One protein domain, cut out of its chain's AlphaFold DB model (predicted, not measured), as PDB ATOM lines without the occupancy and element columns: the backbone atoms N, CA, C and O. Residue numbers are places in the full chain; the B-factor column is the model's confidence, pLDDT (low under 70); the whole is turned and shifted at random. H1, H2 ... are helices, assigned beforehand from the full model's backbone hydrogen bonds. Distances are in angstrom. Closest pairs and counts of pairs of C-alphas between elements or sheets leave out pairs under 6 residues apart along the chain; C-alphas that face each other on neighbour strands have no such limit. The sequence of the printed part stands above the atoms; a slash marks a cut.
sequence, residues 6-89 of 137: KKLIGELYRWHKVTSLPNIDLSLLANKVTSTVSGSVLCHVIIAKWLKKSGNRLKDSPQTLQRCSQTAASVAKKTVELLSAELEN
ATOM      1  N   LYS A   6     -22.791  -2.371  29.163       90.56
ATOM      2  CA  LYS A   6     -23.930  -2.444  30.097       90.56
ATOM      3  C   LYS A   6     -23.613  -3.240  31.371       90.56
ATOM      4  O   LYS A   6     -24.178  -2.935  32.424       90.56
ATOM      5  N   LYS A   7     -22.765  -4.274  31.284       91.81
ATOM      6  CA  LYS A   7     -22.372  -5.089  32.446       91.81
ATOM      7  C   LYS A   7     -21.357  -4.338  33.303       91.81
ATOM      8  O   LYS A   7     -21.570  -4.272  34.509       91.81
ATOM      9  N   LEU A   8     -20.355  -3.708  32.687       94.69
ATOM     10  CA  LEU A   8     -19.352  -2.894  33.387       94.69
ATOM     11  C   LEU A   8     -19.983  -1.713  34.133       94.69
ATOM     12  O   LEU A   8     -19.759  -1.553  35.328       94.69
ATOM     13  N   ILE A   9     -20.845  -0.939  33.463       93.31
ATOM     14  CA  ILE A   9     -21.565   0.185  34.088       93.31
ATOM     15  C   ILE A   9     -22.420  -0.313  35.258       93.31
ATOM     16  O   ILE A   9     -22.423   0.273  36.340       93.31
ATOM     17  N   GLY A  10     -23.137  -1.425  35.055       92.00
ATOM     18  CA  GLY A  10     -23.948  -2.035  36.104       92.00
ATOM     19  C   GLY A  10     -23.117  -2.462  37.314       92.00
ATOM     20  O   GLY A  10     -23.549  -2.254  38.446       92.00
ATOM     21  N   GLU A  11     -21.939  -3.032  37.078       94.88
ATOM     22  CA  GLU A  11     -21.007  -3.449  38.121       94.88
ATOM     23  C   GLU A  11     -20.454  -2.257  38.903       94.88
ATOM     24  O   GLU A  11     -20.573  -2.228  40.127       94.88
ATOM     25  N   LEU A  12     -19.957  -1.233  38.202       95.50
ATOM     26  CA  LEU A  12     -19.445   0.001  38.800       95.50
ATOM     27  C   LEU A  12     -20.501   0.671  39.689       95.50
ATOM     28  O   LEU A  12     -20.224   1.043  40.827       95.50
ATOM     29  N   TYR A  13     -21.738   0.785  39.202       93.69
ATOM     30  CA  TYR A  13     -22.823   1.415  39.956       93.69
ATOM     31  C   TYR A  13     -23.227   0.594  41.177       93.69
ATOM     32  O   TYR A  13     -23.610   1.151  42.205       93.69
ATOM     33  N   ARG A  14     -23.177  -0.739  41.092       92.00
ATOM     34  CA  ARG A  14     -23.503  -1.598  42.233       92.00
ATOM     35  C   ARG A  14     -22.396  -1.584  43.281       92.00
ATOM     36  O   ARG A  14     -22.727  -1.388  44.448       92.00
ATOM     37  N   TRP A  15     -21.134  -1.639  42.863       95.06
ATOM     38  CA  TRP A  15     -19.970  -1.408  43.716       95.06
ATOM     39  C   TRP A  15     -20.055  -0.057  44.444       95.06
ATOM     40  O   TRP A  15     -19.955  -0.012  45.669       95.06
ATOM     41  N   HIS A  16     -20.329   1.034  43.719       94.94
ATOM     42  CA  HIS A  16     -20.386   2.388  44.284       94.94
ATOM     43  C   HIS A  16     -21.432   2.509  45.403       94.94
ATOM     44  O   HIS A  16     -21.222   3.206  46.392       94.94
ATOM     45  N   LYS A  17     -22.585   1.841  45.267       92.12
ATOM     46  CA  LYS A  17     -23.665   1.911  46.266       92.12
ATOM     47  C   LYS A  17     -23.290   1.269  47.600       92.12
ATOM     48  O   LYS A  17     -23.796   1.721  48.625       92.12
ATOM     49  N   VAL A  18     -22.493   0.201  47.578       92.25
ATOM     50  CA  VAL A  18     -22.215  -0.634  48.762       92.25
ATOM     51  C   VAL A  18     -20.836  -0.383  49.366       92.25
ATOM     52  O   VAL A  18     -20.599  -0.744  50.513       92.25
ATOM     53  N   THR A  19     -19.941   0.257  48.618       95.31
ATOM     54  CA  THR A  19     -18.581   0.559  49.069       95.31
ATOM     55  C   THR A  19     -18.562   1.826  49.918       95.31
ATOM     56  O   THR A  19     -19.250   2.804  49.621       95.31
ATOM     57  N   SER A  20     -17.760   1.823  50.983       95.44
ATOM     58  CA  SER A  20     -17.493   3.029  51.771       95.44
ATOM     59  C   SER A  20     -16.535   3.926  50.990       95.44
ATOM     60  O   SER A  20     -15.374   3.569  50.836       95.44
ATOM     61  N   LEU A  21     -17.018   5.057  50.466       94.69
ATOM     62  CA  LEU A  21     -16.239   5.959  49.608       94.69
ATOM     63  C   LEU A  21     -16.003   7.327  50.270       94.69
ATOM     64  O   LEU A  21     -16.907   7.807  50.969       94.69
ATOM     65  N   PRO A  22     -14.856   7.993  50.014       93.19
ATOM     66  CA  PRO A  22     -13.734   7.545  49.166       93.19
ATOM     67  C   PRO A  22     -12.938   6.378  49.784       93.19
ATOM     68  O   PRO A  22     -12.899   6.249  51.006       93.19
ATOM     69  N   ASN A  23     -12.339   5.516  48.952       91.69
ATOM     70  CA  ASN A  23     -11.586   4.321  49.385       91.69
ATOM     71  C   ASN A  23     -10.191   4.214  48.747       91.69
ATOM     72  O   ASN A  23      -9.666   3.121  48.534       91.69
ATOM     73  N   ILE A  24      -9.614   5.358  48.408       85.62
ATOM     74  CA  ILE A  24      -8.241   5.460  47.929       85.62
ATOM     75  C   ILE A  24      -7.306   5.694  49.111       85.62
ATOM     76  O   ILE A  24      -7.667   6.394  50.059       85.62
ATOM     77  N   ASP A  25      -6.122   5.087  49.053       77.38
ATOM     78  CA  ASP A  25      -5.065   5.390  50.007       77.38
ATOM     79  C   ASP A  25      -4.572   6.810  49.738       77.38
ATOM     80  O   ASP A  25      -4.124   7.149  48.643       77.38
ATOM     81  N   LEU A  26      -4.745   7.650  50.748       71.12
ATOM     82  CA  LEU A  26      -4.391   9.058  50.742       71.12
ATOM     83  C   LEU A  26      -3.561   9.381  51.976       71.12
ATOM     84  O   LEU A  26      -3.624  10.495  52.481       71.12
ATOM     85  N   SER A  27      -2.810   8.406  52.486       66.31
ATOM     86  CA  SER A  27      -1.843   8.596  53.570       66.31
ATOM     87  C   SER A  27      -0.889   9.771  53.314       66.31
ATOM     88  O   SER A  27      -0.459  10.420  54.261       66.31
ATOM     89  N   LEU A  28      -0.643  10.101  52.042       66.00
ATOM     90  CA  LEU A  28       0.142  11.255  51.597       66.00
ATOM     91  C   LEU A  28      -0.619  12.598  51.599       66.00
ATOM     92  O   LEU A  28       0.003  13.647  51.461       66.00
ATOM     93  N   LEU A  29      -1.950  12.605  51.736       68.56
ATOM     94  CA  LEU A  29      -2.748  13.829  51.830       68.56
ATOM     95  C   LEU A  29      -3.006  14.183  53.297       68.56
ATOM     96  O   LEU A  29      -3.573  13.395  54.052       68.56
ATOM     97  N   ALA A  30      -2.673  15.417  53.676       64.69
ATOM     98  CA  ALA A  30      -2.845  15.922  55.040       64.69
ATOM     99  C   ALA A  30      -4.305  15.869  55.538       64.69
ATOM    100  O   ALA A  30      -4.568  15.661  56.721       64.69
ATOM    101  N   ASN A  31      -5.269  16.016  54.627       68.31
ATOM    102  CA  ASN A  31      -6.679  16.151  54.970       68.31
ATOM    103  C   ASN A  31      -7.428  14.834  54.731       68.31
ATOM    104  O   ASN A  31      -7.779  14.492  53.598       68.31
ATOM    105  N   LYS A  32      -7.715  14.098  55.807       74.00
ATOM    106  CA  LYS A  32      -8.553  12.893  55.744       74.00
ATOM    107  C   LYS A  32     -10.028  13.278  55.638       74.00
ATOM    108  O   LYS A  32     -10.505  14.165  56.339       74.00
ATOM    109  N   VAL A  33     -10.763  12.580  54.778       85.81
ATOM    110  CA  VAL A  33     -12.207  12.758  54.599       85.81
ATOM    111  C   VAL A  33     -12.932  11.527  55.131       85.81
ATOM    112  O   VAL A  33     -12.539  10.398  54.852       85.81
ATOM    113  N   THR A  34     -14.032  11.734  55.855       88.56
ATOM    114  CA  THR A  34     -14.887  10.640  56.330       88.56
ATOM    115  C   THR A  34     -15.487   9.857  55.163       88.56
ATOM    116  O   THR A  34     -16.242  10.415  54.363       88.56
ATOM    117  N   SER A  35     -15.225   8.551  55.102       91.44
ATOM    118  CA  SER A  35     -15.833   7.661  54.108       91.44
ATOM    119  C   SER A  35     -17.231   7.199  54.520       91.44
ATOM    120  O   SER A  35     -17.538   6.977  55.701       91.44
ATOM    121  N   THR A  36     -18.110   7.037  53.532       94.50
ATOM    122  CA  THR A  36     -19.516   6.674  53.755       94.50
ATOM    123  C   THR A  36     -20.037   5.727  52.688       94.50
ATOM    124  O   THR A  36     -19.766   5.922  51.505       94.50
ATOM    125  N   VAL A  37     -20.858   4.758  53.097       94.81
ATOM    126  CA  VAL A  37     -21.671   3.947  52.182       94.81
ATOM    127  C   VAL A  37     -22.931   4.738  51.835       94.81
ATOM    128  O   VAL A  37     -23.728   5.071  52.714       94.81
ATOM    129  N   SER A  38     -23.124   5.068  50.559       90.12
ATOM    130  CA  SER A  38     -24.230   5.936  50.137       90.12
ATOM    131  C   SER A  38     -25.539   5.187  49.883       90.12
ATOM    132  O   SER A  38     -26.619   5.772  49.987       90.12
ATOM    133  N   GLY A  39     -25.486   3.910  49.496       90.69
ATOM    134  CA  GLY A  39     -26.650   3.156  49.013       90.69
ATOM    135  C   GLY A  39     -27.271   3.706  47.718       90.69
ATOM    136  O   GLY A  39     -28.321   3.229  47.293       90.69
ATOM    137  N   SER A  40     -26.650   4.711  47.091       91.81
ATOM    138  CA  SER A  40     -27.139   5.393  45.889       91.81
ATOM    139  C   SER A  40     -25.976   5.860  45.009       91.81
ATOM    140  O   SER A  40     -24.885   6.137  45.502       91.81
ATOM    141  N   VAL A  41     -26.222   5.964  43.705       92.19
ATOM    142  CA  VAL A  41     -25.305   6.605  42.744       92.19
ATOM    143  C   VAL A  41     -25.653   8.078  42.504       92.19
ATOM    144  O   VAL A  41     -24.927   8.780  41.812       92.19
ATOM    145  N   LEU A  42     -26.756   8.562  43.081       93.50
ATOM    146  CA  LEU A  42     -27.216   9.936  42.907       93.50
ATOM    147  C   LEU A  42     -26.488  10.876  43.868       93.50
ATOM    148  O   LEU A  42     -26.542  10.683  45.087       93.50
ATOM    149  N   CYS A  43     -25.856  11.918  43.321       92.94
ATOM    150  CA  CYS A  43     -25.040  12.871  44.079       92.94
ATOM    151  C   CYS A  43     -25.808  13.504  45.252       92.94
ATOM    152  O   CYS A  43     -25.294  13.542  46.368       92.94
ATOM    153  N   HIS A  44     -27.072  13.890  45.044       91.88
ATOM    154  CA  HIS A  44     -27.898  14.491  46.097       91.88
ATOM    155  C   HIS A  44     -28.063  13.570  47.327       91.88
ATOM    156  O   HIS A  44     -27.928  14.029  48.458       91.88
ATOM    157  N   VAL A  45     -28.274  12.256  47.131       93.44
ATOM    158  CA  VAL A  45     -28.378  11.280  48.237       93.44
ATOM    159  C   VAL A  45     -27.018  11.062  48.892       93.44
ATOM    160  O   VAL A  45     -26.925  10.981  50.117       93.44
ATOM    161  N   ILE A  46     -25.972  10.934  48.073       93.81
ATOM    162  CA  ILE A  46     -24.606  10.673  48.531       93.81
ATOM    163  C   ILE A  46     -24.138  11.796  49.461       93.81
ATOM    164  O   ILE A  46     -23.711  11.521  50.582       93.81
ATOM    165  N   ILE A  47     -24.249  13.050  49.018       92.81
ATOM    166  CA  ILE A  47     -23.795  14.216  49.779       92.81
ATOM    167  C   ILE A  47     -24.640  14.416  51.032       92.81
ATOM    168  O   ILE A  47     -24.072  14.596  52.102       92.81
ATOM    169  N   ALA A  48     -25.968  14.290  50.950       92.50
ATOM    170  CA  ALA A  48     -26.828  14.415  52.128       92.50
ATOM    171  C   ALA A  48     -26.462  13.403  53.231       92.50
ATOM    172  O   ALA A  48     -26.340  13.767  54.402       92.50
ATOM    173  N   LYS A  49     -26.222  12.135  52.866       93.50
ATOM    174  CA  LYS A  49     -25.782  11.104  53.821       93.50
ATOM    175  C   LYS A  49     -24.388  11.376  54.369       93.50
ATOM    176  O   LYS A  49     -24.150  11.143  55.553       93.50
ATOM    177  N   TRP A  50     -23.482  11.855  53.520       94.12
ATOM    178  CA  TRP A  50     -22.135  12.206  53.941       94.12
ATOM    179  C   TRP A  50     -22.144  13.353  54.952       94.12
ATOM    180  O   TRP A  50     -21.581  13.181  56.024       94.12
ATOM    181  N   LEU A  51     -22.843  14.455  54.661       92.81
ATOM    182  CA  LEU A  51     -22.990  15.602  55.566       92.81
ATOM    183  C   LEU A  51     -23.582  15.176  56.914       92.81
ATOM    184  O   LEU A  51     -23.046  15.519  57.964       92.81
ATOM    185  N   LYS A  52     -24.634  14.342  56.896       92.56
ATOM    186  CA  LYS A  52     -25.234  13.797  58.123       92.56
ATOM    187  C   LYS A  52     -24.232  12.993  58.961       92.56
ATOM    188  O   LYS A  52     -24.287  13.061  60.183       92.56
ATOM    189  N   LYS A  53     -23.350  12.212  58.329       91.94
ATOM    190  CA  LYS A  53     -22.364  11.376  59.035       91.94
ATOM    191  C   LYS A  53     -21.110  12.149  59.454       91.94
ATOM    192  O   LYS A  53     -20.520  11.812  60.473       91.94
ATOM    193  N   SER A  54     -20.671  13.129  58.671       89.44
ATOM    194  CA  SER A  54     -19.452  13.897  58.948       89.44
ATOM    195  C   SER A  54     -19.677  15.068  59.903       89.44
ATOM    196  O   SER A  54     -18.714  15.545  60.485       89.44
ATOM    197  N   GLY A  55     -20.921  15.542  60.050       88.62
ATOM    198  CA  GLY A  55     -21.237  16.761  60.800       88.62
ATOM    199  C   GLY A  55     -20.900  18.053  60.044       88.62
ATOM    200  O   GLY A  55     -21.193  19.141  60.536       88.62
ATOM    201  N   ASN A  56     -20.332  17.945  58.837       86.94
ATOM    202  CA  ASN A  56     -20.017  19.088  57.987       86.94
ATOM    203  C   ASN A  56     -21.289  19.712  57.406       86.94
ATOM    204  O   ASN A  56     -22.309  19.038  57.220       86.94
ATOM    205  N   ARG A  57     -21.220  20.993  57.038       85.69
ATOM    206  CA  ARG A  57     -22.285  21.667  56.290       85.69
ATOM    207  C   ARG A  57     -21.861  21.847  54.840       85.69
ATOM    208  O   ARG A  57     -20.691  22.012  54.534       85.69
ATOM    209  N   LEU A  58     -22.834  21.865  53.929       81.06
ATOM    210  CA  LEU A  58     -22.552  22.044  52.498       81.06
ATOM    211  C   LEU A  58     -21.831  23.373  52.206       81.06
ATOM    212  O   LEU A  58     -21.006  23.448  51.301       81.06
ATOM    213  N   LYS A  59     -22.140  24.402  53.005       71.06
ATOM    214  CA  LYS A  59     -21.513  25.728  52.969       71.06
ATOM    215  C   LYS A  59     -20.038  25.731  53.407       71.06
ATOM    216  O   LYS A  59     -19.321  26.659  53.048       71.06
ATOM    217  N   ASP A  60     -19.567  24.669  54.064       61.03
ATOM    218  CA  ASP A  60     -18.156  24.446  54.399       61.03
ATOM    219  C   ASP A  60     -17.464  23.781  53.186       61.03
ATOM    220  O   ASP A  60     -17.185  22.578  53.132       61.03
ATOM    221  N   SER A  61     -17.316  24.587  52.131       68.12
ATOM    222  CA  SER A  61     -17.029  24.180  50.744       68.12
ATOM    223  C   SER A  61     -15.776  23.299  50.530       68.12
ATOM    224  O   SER A  61     -15.866  22.343  49.745       68.12
ATOM    225  N   PRO A  62     -14.633  23.521  51.216       83.25
ATOM    226  CA  PRO A  62     -13.390  22.814  50.898       83.25
ATOM    227  C   PRO A  62     -13.442  21.310  51.178       83.25
ATOM    228  O   PRO A  62     -13.012  20.508  50.350       83.25
ATOM    229  N   GLN A  63     -14.015  20.899  52.310       84.25
ATOM    230  CA  GLN A  63     -14.082  19.492  52.716       84.25
ATOM    231  C   GLN A  63     -15.038  18.706  51.815       84.25
ATOM    232  O   GLN A  63     -14.760  17.560  51.455       84.25
ATOM    233  N   THR A  64     -16.150  19.329  51.414       87.00
ATOM    234  CA  THR A  64     -17.098  18.730  50.467       87.00
ATOM    235  C   THR A  64     -16.454  18.552  49.094       87.00
ATOM    236  O   THR A  64     -16.544  17.468  48.512       87.00
ATOM    237  N   LEU A  65     -15.767  19.583  48.586       87.38
ATOM    238  CA  LEU A  65     -15.063  19.512  47.308       87.38
ATOM    239  C   LEU A  65     -13.983  18.430  47.341       87.38
ATOM    240  O   LEU A  65     -13.950  17.561  46.472       87.38
ATOM    241  N   GLN A  66     -13.167  18.419  48.392       88.06
ATOM    242  CA  GLN A  66     -12.130  17.416  48.580       88.06
ATOM    243  C   GLN A  66     -12.711  15.996  48.608       88.06
ATOM    244  O   GLN A  66     -12.213  15.104  47.918       88.06
ATOM    245  N   ARG A  67     -13.807  15.780  49.343       90.81
ATOM    246  CA  ARG A  67     -14.520  14.498  49.370       90.81
ATOM    247  C   ARG A  67     -14.973  14.057  47.981       90.81
ATOM    248  O   ARG A  67     -14.839  12.880  47.633       90.81
ATOM    249  N   CYS A  68     -15.538  14.976  47.199       91.69
ATOM    250  CA  CYS A  68     -15.976  14.708  45.833       91.69
ATOM    251  C   CYS A  68     -14.798  14.334  44.931       91.69
ATOM    252  O   CYS A  68     -14.884  13.317  44.246       91.69
ATOM    253  N   SER A  69     -13.684  15.065  45.004       90.81
ATOM    254  CA  SER A  69     -12.466  14.767  44.243       90.81
ATOM    255  C   SER A  69     -11.906  13.381  44.572       90.81
ATOM    256  O   SER A  69     -11.624  12.588  43.676       90.81
ATOM    257  N   GLN A  70     -11.828  13.026  45.856       91.44
ATOM    258  CA  GLN A  70     -11.357  11.704  46.283       91.44
ATOM    259  C   GLN A  70     -12.321  10.577  45.874       91.44
ATOM    260  O   GLN A  70     -11.900   9.466  45.533       91.44
ATOM    261  N   THR A  71     -13.629  10.852  45.877       93.44
ATOM    262  CA  THR A  71     -14.638   9.904  45.386       93.44
ATOM    263  C   THR A  71     -14.494   9.702  43.878       93.44
ATOM    264  O   THR A  71     -14.527   8.564  43.419       93.44
ATOM    265  N   ALA A  72     -14.273  10.774  43.111       94.25
ATOM    266  CA  ALA A  72     -14.033  10.698  41.672       94.25
ATOM    267  C   ALA A  72     -12.794   9.849  41.354       94.25
ATOM    268  O   ALA A  72     -12.869   8.952  40.519       94.25
ATOM    269  N   ALA A  73     -11.696  10.045  42.087       93.38
ATOM    270  CA  ALA A  73     -10.497   9.218  41.960       93.38
ATOM    271  C   ALA A  73     -10.754   7.736  42.308       93.38
ATOM    272  O   ALA A  73     -10.303   6.847  41.586       93.38
ATOM    273  N   SER A  74     -11.554   7.452  43.344       94.94
ATOM    274  CA  SER A  74     -11.979   6.080  43.676       94.94
ATOM    275  C   SER A  74     -12.759   5.423  42.526       94.94
ATOM    276  O   SER A  74     -12.525   4.264  42.182       94.94
ATOM    277  N   VAL A  75     -13.674   6.171  41.901       96.75
ATOM    278  CA  VAL A  75     -14.479   5.703  40.760       96.75
ATOM    279  C   VAL A  75     -13.620   5.509  39.512       96.75
ATOM    280  O   VAL A  75     -13.790   4.508  38.817       96.75
ATOM    281  N   ALA A  76     -12.682   6.417  39.240       96.81
ATOM    282  CA  ALA A  76     -11.738   6.296  38.133       96.81
ATOM    283  C   ALA A  76     -10.883   5.031  38.276       96.81
ATOM    284  O   ALA A  76     -10.862   4.208  37.361       96.81
ATOM    285  N   LYS A  77     -10.286   4.810  39.458       96.19
ATOM    286  CA  LYS A  77      -9.539   3.584  39.770       96.19
ATOM    287  C   LYS A  77     -10.389   2.342  39.508       96.19
ATOM    288  O   LYS A  77      -9.970   1.458  38.764       96.19
ATOM    289  N   LYS A  78     -11.610   2.290  40.055       97.12
ATOM    290  CA  LYS A  78     -12.489   1.130  39.860       97.12
ATOM    291  C   LYS A  78     -12.859   0.916  38.394       97.12
ATOM    292  O   LYS A  78     -12.988  -0.220  37.949       97.12
ATOM    293  N   THR A  79     -13.042   1.995  37.643       96.88
ATOM    294  CA  THR A  79     -13.363   1.925  36.214       96.88
ATOM    295  C   THR A  79     -12.214   1.292  35.435       96.88
ATOM    296  O   THR A  79     -12.462   0.398  34.630       96.88
ATOM    297  N   VAL A  80     -10.970   1.686  35.725       96.69
ATOM    298  CA  VAL A  80      -9.769   1.071  35.137       96.69
ATOM    299  C   VAL A  80      -9.678  -0.410  35.508       96.69
ATOM    300  O   VAL A  80      -9.551  -1.229  34.608       96.69
ATOM    301  N   GLU A  81      -9.854  -0.779  36.783       96.25
ATOM    302  CA  GLU A  81      -9.861  -2.190  37.218       96.25
ATOM    303  C   GLU A  81     -10.874  -3.042  36.428       96.25
ATOM    304  O   GLU A  81     -10.570  -4.155  36.004       96.25
ATOM    305  N   LEU A  82     -12.089  -2.521  36.217       97.06
ATOM    306  CA  LEU A  82     -13.143  -3.228  35.485       97.06
ATOM    307  C   LEU A  82     -12.833  -3.354  33.985       97.06
ATOM    308  O   LEU A  82     -13.132  -4.391  33.393       97.06
ATOM    309  N   LEU A  83     -12.249  -2.319  33.375       96.44
ATOM    310  CA  LEU A  83     -11.844  -2.336  31.967       96.44
ATOM    311  C   LEU A  83     -10.666  -3.286  31.733       96.44
ATOM    312  O   LEU A  83     -10.717  -4.081  30.798       96.44
ATOM    313  N   SER A  84      -9.653  -3.258  32.601       96.75
ATOM    314  CA  SER A  84      -8.525  -4.195  32.557       96.75
ATOM    315  C   SER A  84      -9.001  -5.642  32.684       96.75
ATOM    316  O   SER A  84      -8.643  -6.475  31.857       96.75
ATOM    317  N   ALA A  85      -9.906  -5.928  33.626       96.38
ATOM    318  CA  ALA A  85     -10.477  -7.266  33.767       96.38
ATOM    319  C   ALA A  85     -11.275  -7.716  32.525       96.38
ATOM    320  O   ALA A  85     -11.326  -8.905  32.214       96.38
ATOM    321  N   GLU A  86     -11.919  -6.797  31.794       95.62
ATOM    322  CA  GLU A  86     -12.565  -7.149  30.524       95.62
ATOM    323  C   GLU A  86     -11.532  -7.488  29.442       95.62
ATOM    324  O   GLU A  86     -11.716  -8.473  28.728       95.62
ATOM    325  N   LEU A  87     -10.449  -6.709  29.336       95.50
ATOM    326  CA  LEU A  87      -9.368  -6.953  28.372       95.50
ATOM    327  C   LEU A  87      -8.679  -8.303  28.609       95.50
ATOM    328  O   LEU A  87      -8.378  -9.017  27.657       95.50
ATOM    329  N   GLU A  88      -8.498  -8.678  29.873       96.44
ATOM    330  CA  GLU A  88      -7.911  -9.955  30.288       96.44
ATOM    331  C   GLU A  88      -8.911 -11.126  30.261       96.44
ATOM    332  O   GLU A  88      -8.546 -12.260  30.557       96.44
ATOM    333  N   ASN A  89     -10.178 -10.884  29.904       95.19
ATOM    334  CA  ASN A  89     -11.274 -11.862  29.970       95.19
ATOM    335  C   ASN A  89     -11.512 -12.452  31.379       95.19
ATOM    336  O   ASN A  89     -12.094 -13.527  31.526       95.19
TER     337      ASN A  89
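AT A GLANCE: This is residues 6 to 89 of the 137 residues of an uncharacterized protein of Desulfobacterales bacterium (UniProt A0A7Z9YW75). One long helix, H3, makes the longest axis; two shorter helices lie on one side of it, H1 touching its later part and H2 near its earlier part. The link from H1 to H2 passes H3 and loops out beyond it around residue 30; residues 20 to 21 pair antiparallel with 36 to 37. The printed part has 84 residues, with three named helices in the order H1, H2, H3 and no named strand: all helix. It is compact, radius of gyration of the C-alphas 13.7 A, and flat, 44 by 28 by 15 A.

HOW THE PARTS SIT: Start at H1, residues 6 to 18, which touches H3, residues 61 to 87, with residues 75 to 83 of H3 alone; the closest C-alphas, Leu 8 and Leu 82, are 6.6 A apart. They run opposite ways at a steep tilt of 41 degrees. H2, residues 43 to 54, is apart from H1; H2 and H3 are near each other, closest C-alphas 8.1 A. Every O i to N i+4 pair is within hydrogen-bond range in H2 and H3, and 8 of 9 in H1.

IN THESE COORDINATES: Find C-alpha 6 at (-23.930, -2.444, 30.097); from there H1 runs 18.8 A. H2 spans 15.9 A. H3 runs 39.1 A to C-alpha 87 at (-9.368, -6.953, 28.372).

THE WHOLE: The printed part has no cut. H1 to H2 is a long link. Residues 27 to 31 and 60 to 61 have pLDDT under 70.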